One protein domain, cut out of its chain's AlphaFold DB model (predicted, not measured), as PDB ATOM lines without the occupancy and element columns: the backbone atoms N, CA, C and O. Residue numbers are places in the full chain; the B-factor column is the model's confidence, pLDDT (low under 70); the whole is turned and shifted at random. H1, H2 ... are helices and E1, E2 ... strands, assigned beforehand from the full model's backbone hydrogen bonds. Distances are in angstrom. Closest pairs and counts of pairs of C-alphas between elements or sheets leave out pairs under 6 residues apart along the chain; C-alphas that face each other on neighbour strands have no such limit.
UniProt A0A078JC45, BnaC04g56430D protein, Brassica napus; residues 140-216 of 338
ATOM      1  N   LEU A 140      36.960  19.236 -28.774       29.58
ATOM      2  CA  LEU A 140      36.614  17.925 -28.196       29.58
ATOM      3  C   LEU A 140      37.252  17.649 -26.822       29.58
ATOM      4  O   LEU A 140      36.696  16.882 -26.041       29.58
ATOM      5  N   LEU A 141      38.407  18.254 -26.521       35.66
ATOM      6  CA  LEU A 141      39.072  18.066 -25.225       35.66
ATOM      7  C   LEU A 141      38.380  18.891 -24.126       35.66
ATOM      8  O   LEU A 141      38.286  18.451 -22.982       35.66
ATOM      9  N   LEU A 142      37.825  20.050 -24.504       35.25
ATOM     10  CA  LEU A 142      37.170  20.985 -23.593       35.25
ATOM     11  C   LEU A 142      35.943  20.348 -22.916       35.25
ATOM     12  O   LEU A 142      35.865  20.363 -21.696       35.25
ATOM     13  N   GLU A 143      35.044  19.686 -23.654       30.44
ATOM     14  CA  GLU A 143      33.828  19.081 -23.067       30.44
ATOM     15  C   GLU A 143      34.110  17.978 -22.030       30.44
ATOM     16  O   GLU A 143      33.323  17.785 -21.105       30.44
ATOM     17  N   THR A 144      35.233  17.262 -22.153       34.91
ATOM     18  CA  THR A 144      35.579  16.170 -21.226       34.91
ATOM     19  C   THR A 144      36.262  16.694 -19.959       34.91
ATOM     20  O   THR A 144      36.006  16.185 -18.868       34.91
ATOM     21  N   VAL A 145      37.084  17.743 -20.081       40.94
ATOM     22  CA  VAL A 145      37.781  18.381 -18.948       40.94
ATOM     23  C   VAL A 145      36.842  19.305 -18.155       40.94
ATOM     24  O   VAL A 145      36.878  19.294 -16.925       40.94
ATOM     25  N   MET A 146      35.923  20.010 -18.828       37.41
ATOM     26  CA  MET A 146      34.942  20.920 -18.203       37.41
ATOM     27  C   MET A 146      33.970  20.218 -17.241       37.41
ATOM     28  O   MET A 146      33.371  20.866 -16.398       37.41
ATOM     29  N   GLY A 147      33.789  18.897 -17.347       32.34
ATOM     30  CA  GLY A 147      32.909  18.145 -16.448       32.34
ATOM     31  C   GLY A 147      33.517  17.791 -15.086       32.34
ATOM     32  O   GLY A 147      32.791  17.268 -14.243       32.34
ATOM     33  N   CYS A 148      34.823  18.009 -14.888       31.92
ATOM     34  CA  CYS A 148      35.553  17.535 -13.707       31.92
ATOM     35  C   CYS A 148      36.245  18.648 -12.901       31.92
ATOM     36  O   CYS A 148      36.836  18.348 -11.862       31.92
ATOM     37  N   ILE A 149      36.218  19.898 -13.372       44.84
ATOM     38  CA  ILE A 149      36.980  21.009 -12.792       44.84
ATOM     39  C   ILE A 149      36.060  22.226 -12.627       44.84
ATOM     40  O   ILE A 149      35.935  23.036 -13.537       44.84
ATOM     41  N   ASP A 150      35.478  22.383 -11.437       46.50
ATOM     42  CA  ASP A 150      34.644  23.545 -11.065       46.50
ATOM     43  C   ASP A 150      35.421  24.605 -10.260       46.50
ATOM     44  O   ASP A 150      34.852  25.379  -9.494       46.50
ATOM     45  N   SER A 151      36.748  24.652 -10.395       61.72
ATOM     46  CA  SER A 151      37.521  25.749  -9.811       61.72
ATOM     47  C   SER A 151      37.425  26.957 -10.740       61.72
ATOM     48  O   SER A 151      38.126  26.992 -11.751       61.72
ATOM     49  N   VAL A 152      36.616  27.960 -10.379       67.25
ATOM     50  CA  VAL A 152      36.473  29.228 -11.127       67.25
ATOM     51  C   VAL A 152      37.839  29.850 -11.473       67.25
ATOM     52  O   VAL A 152      38.058  30.103 -12.657       67.25
ATOM     53  N   PRO A 153      38.828  29.927 -10.549       72.06
ATOM     54  CA  PRO A 153      40.173  30.381 -10.907       72.06
ATOM     55  C   PRO A 153      40.809  29.572 -12.033       72.06
ATOM     56  O   PRO A 153      41.344  30.141 -12.979       72.06
ATOM     57  N   LEU A 154      40.745  28.235 -11.976       73.06
ATOM     58  CA  LEU A 154      41.369  27.401 -12.999       73.06
ATOM     59  C   LEU A 154      40.700  27.628 -14.355       73.06
ATOM     60  O   LEU A 154      41.397  27.703 -15.356       73.06
ATOM     61  N   MET A 155      39.383  27.819 -14.394       75.12
ATOM     62  CA  MET A 155      38.662  28.149 -15.623       75.12
ATOM     63  C   MET A 155      39.057  29.516 -16.199       75.12
ATOM     64  O   MET A 155      39.271  29.613 -17.415       75.12
ATOM     65  N   THR A 156      39.242  30.540 -15.358       74.31
ATOM     66  CA  THR A 156      39.791  31.834 -15.792       74.31
ATOM     67  C   THR A 156      41.200  31.655 -16.350       74.31
ATOM     68  O   THR A 156      41.482  32.088 -17.467       74.31
ATOM     69  N   PHE A 157      42.078  30.940 -15.639       72.56
ATOM     70  CA  PHE A 157      43.450  30.684 -16.083       72.56
ATOM     71  C   PHE A 157      43.514  29.884 -17.386       72.56
ATOM     72  O   PHE A 157      44.319  30.203 -18.260       72.56
ATOM     73  N   LEU A 158      42.661  28.872 -17.552       73.75
ATOM     74  CA  LEU A 158      42.569  28.094 -18.784       73.75
ATOM     75  C   LEU A 158      42.102  28.979 -19.942       73.75
ATOM     76  O   LEU A 158      42.725  28.969 -21.000       73.75
ATOM     77  N   SER A 159      41.090  29.819 -19.729       72.50
ATOM     78  CA  SER A 159      40.628  30.789 -20.729       72.50
ATOM     79  C   SER A 159      41.735  31.780 -21.103       72.50
ATOM     80  O   SER A 159      42.035  31.958 -22.283       72.50
ATOM     81  N   LEU A 160      42.436  32.339 -20.115       68.94
ATOM     82  CA  LEU A 160      43.566  33.247 -20.311       68.94
ATOM     83  C   LEU A 160      44.762  32.572 -20.998       68.94
ATOM     84  O   LEU A 160      45.466  33.212 -21.773       68.94
ATOM     85  N   SER A 161      44.987  31.276 -20.775       61.03
ATOM     86  CA  SER A 161      46.043  30.514 -21.457       61.03
ATOM     87  C   SER A 161      45.779  30.330 -22.958       61.03
ATOM     88  O   SER A 161      46.718  30.150 -23.731       61.03
ATOM     89  N   THR A 162      44.516  30.438 -23.396       61.62
ATOM     90  CA  THR A 162      44.167  30.435 -24.830       61.62
ATOM     91  C   THR A 162      44.427  31.777 -25.516       61.62
ATOM     92  O   THR A 162      44.503  31.834 -26.745       61.62
ATOM     93  N   ILE A 163      44.601  32.852 -24.741       66.81
ATOM     94  CA  ILE A 163      45.005  34.158 -25.256       66.81
ATOM     95  C   ILE A 163      46.509  34.105 -25.533       66.81
ATOM     96  O   ILE A 163      47.302  33.683 -24.696       66.81
ATOM     97  N   GLN A 164      46.919  34.519 -26.732       54.50
ATOM     98  CA  GLN A 164      48.329  34.527 -27.104       54.50
ATOM     99  C   GLN A 164      49.078  35.606 -26.308       54.50
ATOM    100  O   GLN A 164      48.982  36.796 -26.611       54.50
ATOM    101  N   TRP A 165      49.846  35.181 -25.307       65.19
ATOM    102  CA  TRP A 165      50.742  36.049 -24.544       65.19
ATOM    103  C   TRP A 165      51.913  36.502 -25.419       65.19
ATOM    104  O   TRP A 165      52.470  35.718 -26.193       65.19
ATOM    105  N   SER A 166      52.288  37.778 -25.320       51.69
ATOM    106  CA  SER A 166      53.308  38.395 -26.184       51.69
ATOM    107  C   SER A 166      54.701  37.774 -26.049       51.69
ATOM    108  O   SER A 166      55.512  37.883 -26.964       51.69
ATOM    109  N   ASP A 167      54.978  37.131 -24.920       75.06
ATOM    110  CA  ASP A 167      56.230  36.443 -24.600       75.06
ATOM    111  C   ASP A 167      56.122  34.911 -24.710       75.06
ATOM    112  O   ASP A 167      57.123  34.212 -24.554       75.06
ATOM    113  N   GLY A 168      54.930  34.380 -25.007       76.62
ATOM    114  CA  GLY A 168      54.662  32.941 -25.029       76.62
ATOM    115  C   GLY A 168      54.775  32.269 -23.657       76.62
ATOM    116  O   GLY A 168      54.849  31.042 -23.599       76.62
ATOM    117  N   VAL A 169      54.810  33.042 -22.565       77.31
ATOM    118  CA  VAL A 169      54.923  32.509 -21.207       77.31
ATOM    119  C   VAL A 169      53.535  32.446 -20.591       77.31
ATOM    120  O   VAL A 169      52.929  33.462 -20.268       77.31
ATOM    121  N   SER A 170      53.030  31.232 -20.394       79.00
ATOM    122  CA  SER A 170      51.782  31.039 -19.663       79.00
ATOM    123  C   SER A 170      51.933  31.449 -18.194       79.00
ATOM    124  O   SER A 170      52.984  31.193 -17.589       79.00
ATOM    125  N   PRO A 171      50.884  32.022 -17.584       80.12
ATOM    126  CA  PRO A 171      50.927  32.441 -16.191       80.12
ATOM    127  C   PRO A 171      51.106  31.242 -15.236       80.12
ATOM    128  O   PRO A 171      50.562  30.157 -15.485       80.12
ATOM    129  N   PRO A 172      51.884  31.405 -14.148       86.75
ATOM    130  CA  PRO A 172      51.978  30.409 -13.087       86.75
ATOM    131  C   PRO A 172      50.727  30.396 -12.204       86.75
ATOM    132  O   PRO A 172      50.201  31.449 -11.859       86.75
ATOM    133  N   ILE A 173      50.308  29.205 -11.768       89.62
ATOM    134  CA  ILE A 173      49.281  29.031 -10.732       89.62
ATOM    135  C   ILE A 173      49.946  28.620  -9.421       89.62
ATOM    136  O   ILE A 173      50.720  27.659  -9.376       89.62
ATOM    137  N   LYS A 174      49.596  29.324  -8.343       91.38
ATOM    138  CA  LYS A 174      49.933  28.967  -6.962       91.38
ATOM    139  C   LYS A 174      48.695  28.372  -6.298       91.38
ATOM    140  O   LYS A 174      47.683  29.051  -6.173       91.38
ATOM    141  N   SER A 175      48.753  27.104  -5.901       93.62
ATOM    142  CA  SER A 175      47.614  26.407  -5.284       93.62
ATOM    143  C   SER A 175      48.076  25.240  -4.404       93.62
ATOM    144  O   SER A 175      49.260  24.895  -4.385       93.62
ATOM    145  N   ARG A 176      47.148  24.627  -3.664       94.50
ATOM    146  CA  ARG A 176      47.342  23.342  -2.977       94.50
ATOM    147  C   ARG A 176      46.473  22.281  -3.633       94.50
ATOM    148  O   ARG A 176      45.340  22.557  -4.016       94.50
ATOM    149  N   MET A 177      47.006  21.075  -3.747       96.06
ATOM    150  CA  MET A 177      46.342  19.967  -4.419       96.06
ATOM    151  C   MET A 177      46.620  18.675  -3.663       96.06
ATOM    152  O   MET A 177      47.756  18.435  -3.264       96.06
ATOM    153  N   GLY A 178      45.592  17.862  -3.444       96.94
ATOM    154  CA  GLY A 178      45.749  16.576  -2.782       96.94
ATOM    155  C   GLY A 178      46.496  15.585  -3.671       96.94
ATOM    156  O   GLY A 178      46.330  15.585  -4.894       96.94
ATOM    157  N   GLU A 179      47.297  14.704  -3.076       96.94
ATOM    158  CA  GLU A 179      47.934  13.592  -3.795       96.94
ATOM    159  C   GLU A 179      46.934  12.443  -4.055       96.94
ATOM    160  O   GLU A 179      47.105  11.302  -3.628       96.94
ATOM    161  N   ASP A 180      45.843  12.756  -4.755       96.25
ATOM    162  CA  ASP A 180      44.737  11.844  -5.042       96.25
ATOM    163  C   ASP A 180      44.401  11.781  -6.545       96.25
ATOM    164  O   ASP A 180      45.088  12.342  -7.402       96.25
ATOM    165  N   ALA A 181      43.360  11.020  -6.899       96.12
ATOM    166  CA  ALA A 181      42.949  10.854  -8.293       96.12
ATOM    167  C   ALA A 181      42.489  12.175  -8.940       96.12
ATOM    168  O   ALA A 181      42.677  12.356 -10.143       96.12
ATOM    169  N   HIS A 182      41.922  13.096  -8.158       94.88
ATOM    170  CA  HIS A 182      41.492  14.406  -8.643       94.88
ATOM    171  C   HIS A 182      42.691  15.330  -8.867       94.88
ATOM    172  O   HIS A 182      42.758  15.993  -9.899       94.88
ATOM    173  N   GLY A 183      43.682  15.309  -7.972       95.00
ATOM    174  CA  GLY A 183      44.926  16.051  -8.153       95.00
ATOM    175  C   GLY A 183      45.666  15.615  -9.415       95.00
ATOM    176  O   GLY A 183      46.013  16.439 -10.256       95.00
ATOM    177  N   LYS A 184      45.768  14.299  -9.644       94.31
ATOM    178  CA  LYS A 184      46.340  13.744 -10.885       94.31
ATOM    179  C   LYS A 184      45.570  14.147 -12.140       94.31
ATOM    180  O   LYS A 184      46.175  14.318 -13.196       94.31
ATOM    181  N   LEU A 185      44.247  14.294 -12.048       92.12
ATOM    182  CA  LEU A 185      43.439  14.775 -13.166       92.12
ATOM    183  C   LEU A 185      43.783  16.230 -13.511       92.12
ATOM    184  O   LEU A 185      43.938  16.546 -14.688       92.12
ATOM    185  N   ILE A 186      43.954  17.091 -12.502       91.81
ATOM    186  CA  ILE A 186      44.348  18.493 -12.702       91.81
ATOM    187  C   ILE A 186      45.796  18.588 -13.202       91.81
ATOM    188  O   ILE A 186      46.069  19.339 -14.137       91.81
ATOM    189  N   GLU A 187      46.724  17.796 -12.656       91.00
ATOM    190  CA  GLU A 187      48.091  17.699 -13.187       91.00
ATOM    191  C   GLU A 187      48.112  17.232 -14.645       91.00
ATOM    192  O   GLU A 187      48.918  17.727 -15.431       91.00
ATOM    193  N   GLY A 188      47.199  16.341 -15.041       88.56
ATOM    194  CA  GLY A 188      47.053  15.895 -16.427       88.56
ATOM    195  C   GLY A 188      46.763  17.034 -17.410       88.56
ATOM    196  O   GLY A 188      47.177  16.965 -18.566       88.56
ATOM    197  N   VAL A 189      46.137  18.124 -16.952       84.94
ATOM    198  CA  VAL A 189      45.879  19.329 -17.768       84.94
ATOM    199  C   VAL A 189      47.170  20.098 -18.082       84.94
ATOM    200  O   VAL A 189      47.227  20.829 -19.077       84.94
ATOM    201  N   LYS A 190      48.236  19.902 -17.288       79.88
ATOM    202  CA  LYS A 190      49.552  20.532 -17.492       79.88
ATOM    203  C   LYS A 190      50.148  20.196 -18.855       79.88
ATOM    204  O   LYS A 190      50.869  21.041 -19.367       79.88
ATOM    205  N   GLY A 191      49.840  19.006 -19.396       64.19
ATOM    206  CA  GLY A 191      50.311  18.430 -20.664       64.19
ATOM    207  C   GLY A 191      51.642  18.992 -21.169       64.19
ATOM    208  O   GLY A 191      51.693  20.073 -21.744       64.19
ATOM    209  N   ASP A 192      52.716  18.221 -21.038       56.78
ATOM    210  CA  ASP A 192      54.090  18.521 -21.469       56.78
ATOM    211  C   ASP A 192      54.288  18.597 -23.007       56.78
ATOM    212  O   ASP A 192      55.393  18.443 -23.527       56.78
ATOM    213  N   GLY A 193      53.227  18.908 -23.758       61.25
ATOM    214  CA  GLY A 193      53.219  19.004 -25.214       61.25
ATOM    215  C   GLY A 193      52.033  19.805 -25.760       61.25
ATOM    216  O   GLY A 193      51.364  20.545 -25.047       61.25
ATOM    217  N   SER A 194      51.741  19.648 -27.055       55.53
ATOM    218  CA  SER A 194      50.686  20.394 -27.768       55.53
ATOM    219  C   SER A 194      49.245  20.107 -27.320       55.53
ATOM    220  O   SER A 194      48.320  20.631 -27.941       55.53
ATOM    221  N   GLU A 195      49.053  19.241 -26.326       68.94
ATOM    222  CA  GLU A 195      47.744  18.758 -25.868       68.94
ATOM    223  C   GLU A 195      47.344  19.289 -24.481       68.94
ATOM    224  O   GLU A 195      46.177  19.179 -24.117       68.94
ATOM    225  N   GLY A 196      48.270  19.899 -23.729       79.62
ATOM    226  CA  GLY A 196      47.963  20.582 -22.469       79.62
ATOM    227  C   GLY A 196      47.512  22.026 -22.677       79.62
ATOM    228  O   GLY A 196      47.737  22.624 -23.729       79.62
ATOM    229  N   CYS A 197      46.928  22.631 -21.643       84.25
ATOM    230  CA  CYS A 197      46.540  24.047 -21.678       84.25
ATOM    231  C   CYS A 197      47.732  24.999 -21.474       84.25
ATOM    232  O   CYS A 197      47.567  26.211 -21.422       84.25
ATOM    233  N   GLY A 198      48.949  24.463 -21.335       86.38
ATOM    234  CA  GLY A 198      50.174  25.246 -21.181       86.38
ATOM    235  C   GLY A 198      50.300  25.968 -19.839       86.38
ATOM    236  O   GLY A 198      51.253  26.717 -19.660       86.38
ATOM    237  N   VAL A 199      49.375  25.766 -18.900       87.38
ATOM    238  CA  VAL A 199      49.392  26.387 -17.569       87.38
ATOM    239  C   VAL A 199      50.587  25.884 -16.757       87.38
ATOM    240  O   VAL A 199      50.825  24.678 -16.641       87.38
ATOM    241  N   ARG A 200      51.340  26.806 -16.146       89.88
ATOM    242  CA  ARG A 200      52.503  26.460 -15.320       89.88
ATOM    243  C   ARG A 200      52.066  26.124 -13.896       89.88
ATOM    244  O   ARG A 200      51.670  27.000 -13.136       89.88
ATOM    245  N   LEU A 201      52.209  24.858 -13.513       92.38
ATOM    246  CA  LEU A 201      51.906  24.370 -12.159       92.38
ATOM    247  C   LEU A 201      53.119  24.407 -11.209       92.38
ATOM    248  O   LEU A 201      53.165  23.662 -10.239       92.38
ATOM    249  N   ASP A 202      54.126  25.236 -11.491       92.94
ATOM    250  CA  ASP A 202      55.404  25.240 -10.753       92.94
ATOM    251  C   ASP A 202      55.255  25.646  -9.275       92.94
ATOM    252  O   ASP A 202      56.125  25.349  -8.461       92.94
ATOM    253  N   TYR A 203      54.142  26.301  -8.923       93.38
ATOM    254  CA  TYR A 203      53.825  26.741  -7.563       93.38
ATOM    255  C   TYR A 203      52.629  25.992  -6.956       93.38
ATOM    256  O   TYR A 203      52.078  26.423  -5.940       93.38
ATOM    257  N   VAL A 204      52.214  24.873  -7.560       94.25
ATOM    258  CA  VAL A 204      51.207  23.986  -6.973       94.25
ATOM    259  C   VAL A 204      51.891  23.050  -5.983       94.25
ATOM    260  O   VAL A 204      52.781  22.284  -6.343       94.25
ATOM    261  N   LYS A 205      51.478  23.112  -4.715       96.56
ATOM    262  CA  LYS A 205      51.986  22.232  -3.661       96.56
ATOM    263  C   LYS A 205      51.090  21.003  -3.536       96.56
ATOM    264  O   LYS A 205      49.917  21.137  -3.187       96.56
ATOM    265  N   LEU A 206      51.668  19.825  -3.752       95.25
ATOM    266  CA  LEU A 206      51.018  18.562  -3.418       95.25
ATOM    267  C   LEU A 206      50.989  18.371  -1.897       95.25
ATOM    268  O   LEU A 206      51.991  18.603  -1.212       95.25
ATOM    269  N   VAL A 207      49.836  17.977  -1.369       96.56
ATOM    270  CA  VAL A 207      49.622  17.686   0.052       96.56
ATOM    271  C   VAL A 207      49.014  16.294   0.206       96.56
ATOM    272  O   VAL A 207      48.115  15.909  -0.533       96.56
ATOM    273  N   THR A 208      49.521  15.512   1.157       97.00
ATOM    274  CA  THR A 208      49.070  14.127   1.391       97.00
ATOM    275  C   THR A 208      47.942  14.029   2.414       97.00
ATOM    276  O   THR A 208      47.245  13.021   2.467       97.00
ATOM    277  N   GLU A 209      47.790  15.047   3.261       96.31
ATOM    278  CA  GLU A 209      46.864  15.035   4.404       96.31
ATOM    279  C   GLU A 209      45.478  15.603   4.065       96.31
ATOM    280  O   GLU A 209      44.525  15.387   4.810       96.31
ATOM    281  N   GLU A 210      45.348  16.296   2.932       94.62
ATOM    282  CA  GLU A 210      44.115  16.952   2.497       94.62
ATOM    283  C   GLU A 210      43.746  16.471   1.084       94.62
ATOM    284  O   GLU A 210      44.616  16.446   0.209       94.62
ATOM    285  N   PRO A 211      42.480  16.085   0.827       95.56
ATOM    286  CA  PRO A 211      42.045  15.729  -0.515       95.56
ATOM    287  C   PRO A 211      41.962  16.973  -1.407       95.56
ATOM    288  O   PRO A 211      41.718  18.089  -0.942       95.56
ATOM    289  N   THR A 212      42.094  16.779  -2.714       95.69
ATOM    290  CA  THR A 212      41.839  17.824  -3.706       95.69
ATOM    291  C   THR A 212      40.377  18.263  -3.623       95.69
ATOM    292  O   THR A 212      39.456  17.436  -3.589       95.69
ATOM    293  N   GLY A 213      40.154  19.581  -3.603       89.94
ATOM    294  CA  GLY A 213      38.812  20.154  -3.641       89.94
ATOM    295  C   GLY A 213      38.042  19.659  -4.865       89.94
ATOM    296  O   GLY A 213      38.554  19.689  -5.982       89.94
ATOM    297  N   HIS A 214      36.816  19.191  -4.653       89.12
ATOM    298  CA  HIS A 214      35.925  18.737  -5.715       89.12
ATOM    299  C   HIS A 214      34.491  19.168  -5.411       89.12
ATOM    300  O   HIS A 214      34.093  19.275  -4.249       89.12
ATOM    301  N   THR A 215      33.715  19.369  -6.469       81.69
ATOM    302  CA  THR A 215      32.294  19.710  -6.398       81.69
ATOM    303  C   THR A 215      31.495  18.613  -7.091       81.69
ATOM    304  O   THR A 215      31.877  18.119  -8.150       81.69
ATOM    305  N   VAL A 216      30.383  18.195  -6.485       75.56
ATOM    306  CA  VAL A 216      29.463  17.225  -7.092       75.56
ATOM    307  C   VAL A 216      28.317  17.985  -7.748       75.56
ATOM    308  O   VAL A 216      27.407  18.456  -7.069       75.56
TER     309      VAL A 216
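What this domain is: This is residues 140 to 216 of the 338 residues of the protein "BnaC04g56430D protein" of Brassica napus (UniProt A0A078JC45). Two parallel strands, E1 and E2, make a short ribbon, with H3 along it close to both strands and H2 near E1. H1 lies off from this group, its centre the farthest from the mean of the C-alphas, and no helix touches another. The printed part has 77 residues, with three named helices and two named strands in the order H1, H2, E1, H3, E2, and its class is mixed, helices and strands. It is compact, with a radius of gyration of the C-alphas of 12.4 A, and spans 39 by 26 by 22 A.

Where its parts are: E1 is residues 172 to 178, 18.3 A long from C-alpha 172 at (51.978, 30.409, -13.087). E2 is residues 200 to 207, 17.9 A long, ending at C-alpha 207 at (49.622, 17.686, 0.052); it bends by 63 degrees at residue 203. H3 is residues 181 to 188, 10.4 A; H2 is residues 152 to 161, 14.1 A; H1 is residues 140 to 145, 9.3 A, from C-alpha 140 at (36.614, 17.925, -28.196).

How they stand to each other: E1 and E2 are parallel, 22 degrees between directions; N 173 and O 200 are 2.9 A apart, and N 205 and O 175 2.9 A, both within hydrogen-bond range. E1, H3 and E2 form a strand-helix-strand unit, two parallel neighbour strands with a helix between them in the chain, its crossover right-handed. The closest C-alphas of E1 and H3 are those of Met 177 and Gly 183, 5.6 A; of H3 and E2, Glu 187 and Leu 201, 7.8 A. H2 and E1 are near each other, with 5 pairs of C-alphas within 10 A. H1 and H2 are apart, as are H2 and H3. Every O i to N i+4 pair is within hydrogen-bond range in H2 and H3; in H1, 1 of 2 is.

The domain as a whole: The C-alphas of Ser 166 and Glu 209, the two farthest apart, are 39.0 A from each other. The printed part has no cut. The link from H3 to E2 is long, with 11 residues. Mean pLDDT of the printed part is 75.6; residues 140 to 152, 160 to 166 and 191 to 195 are under 70.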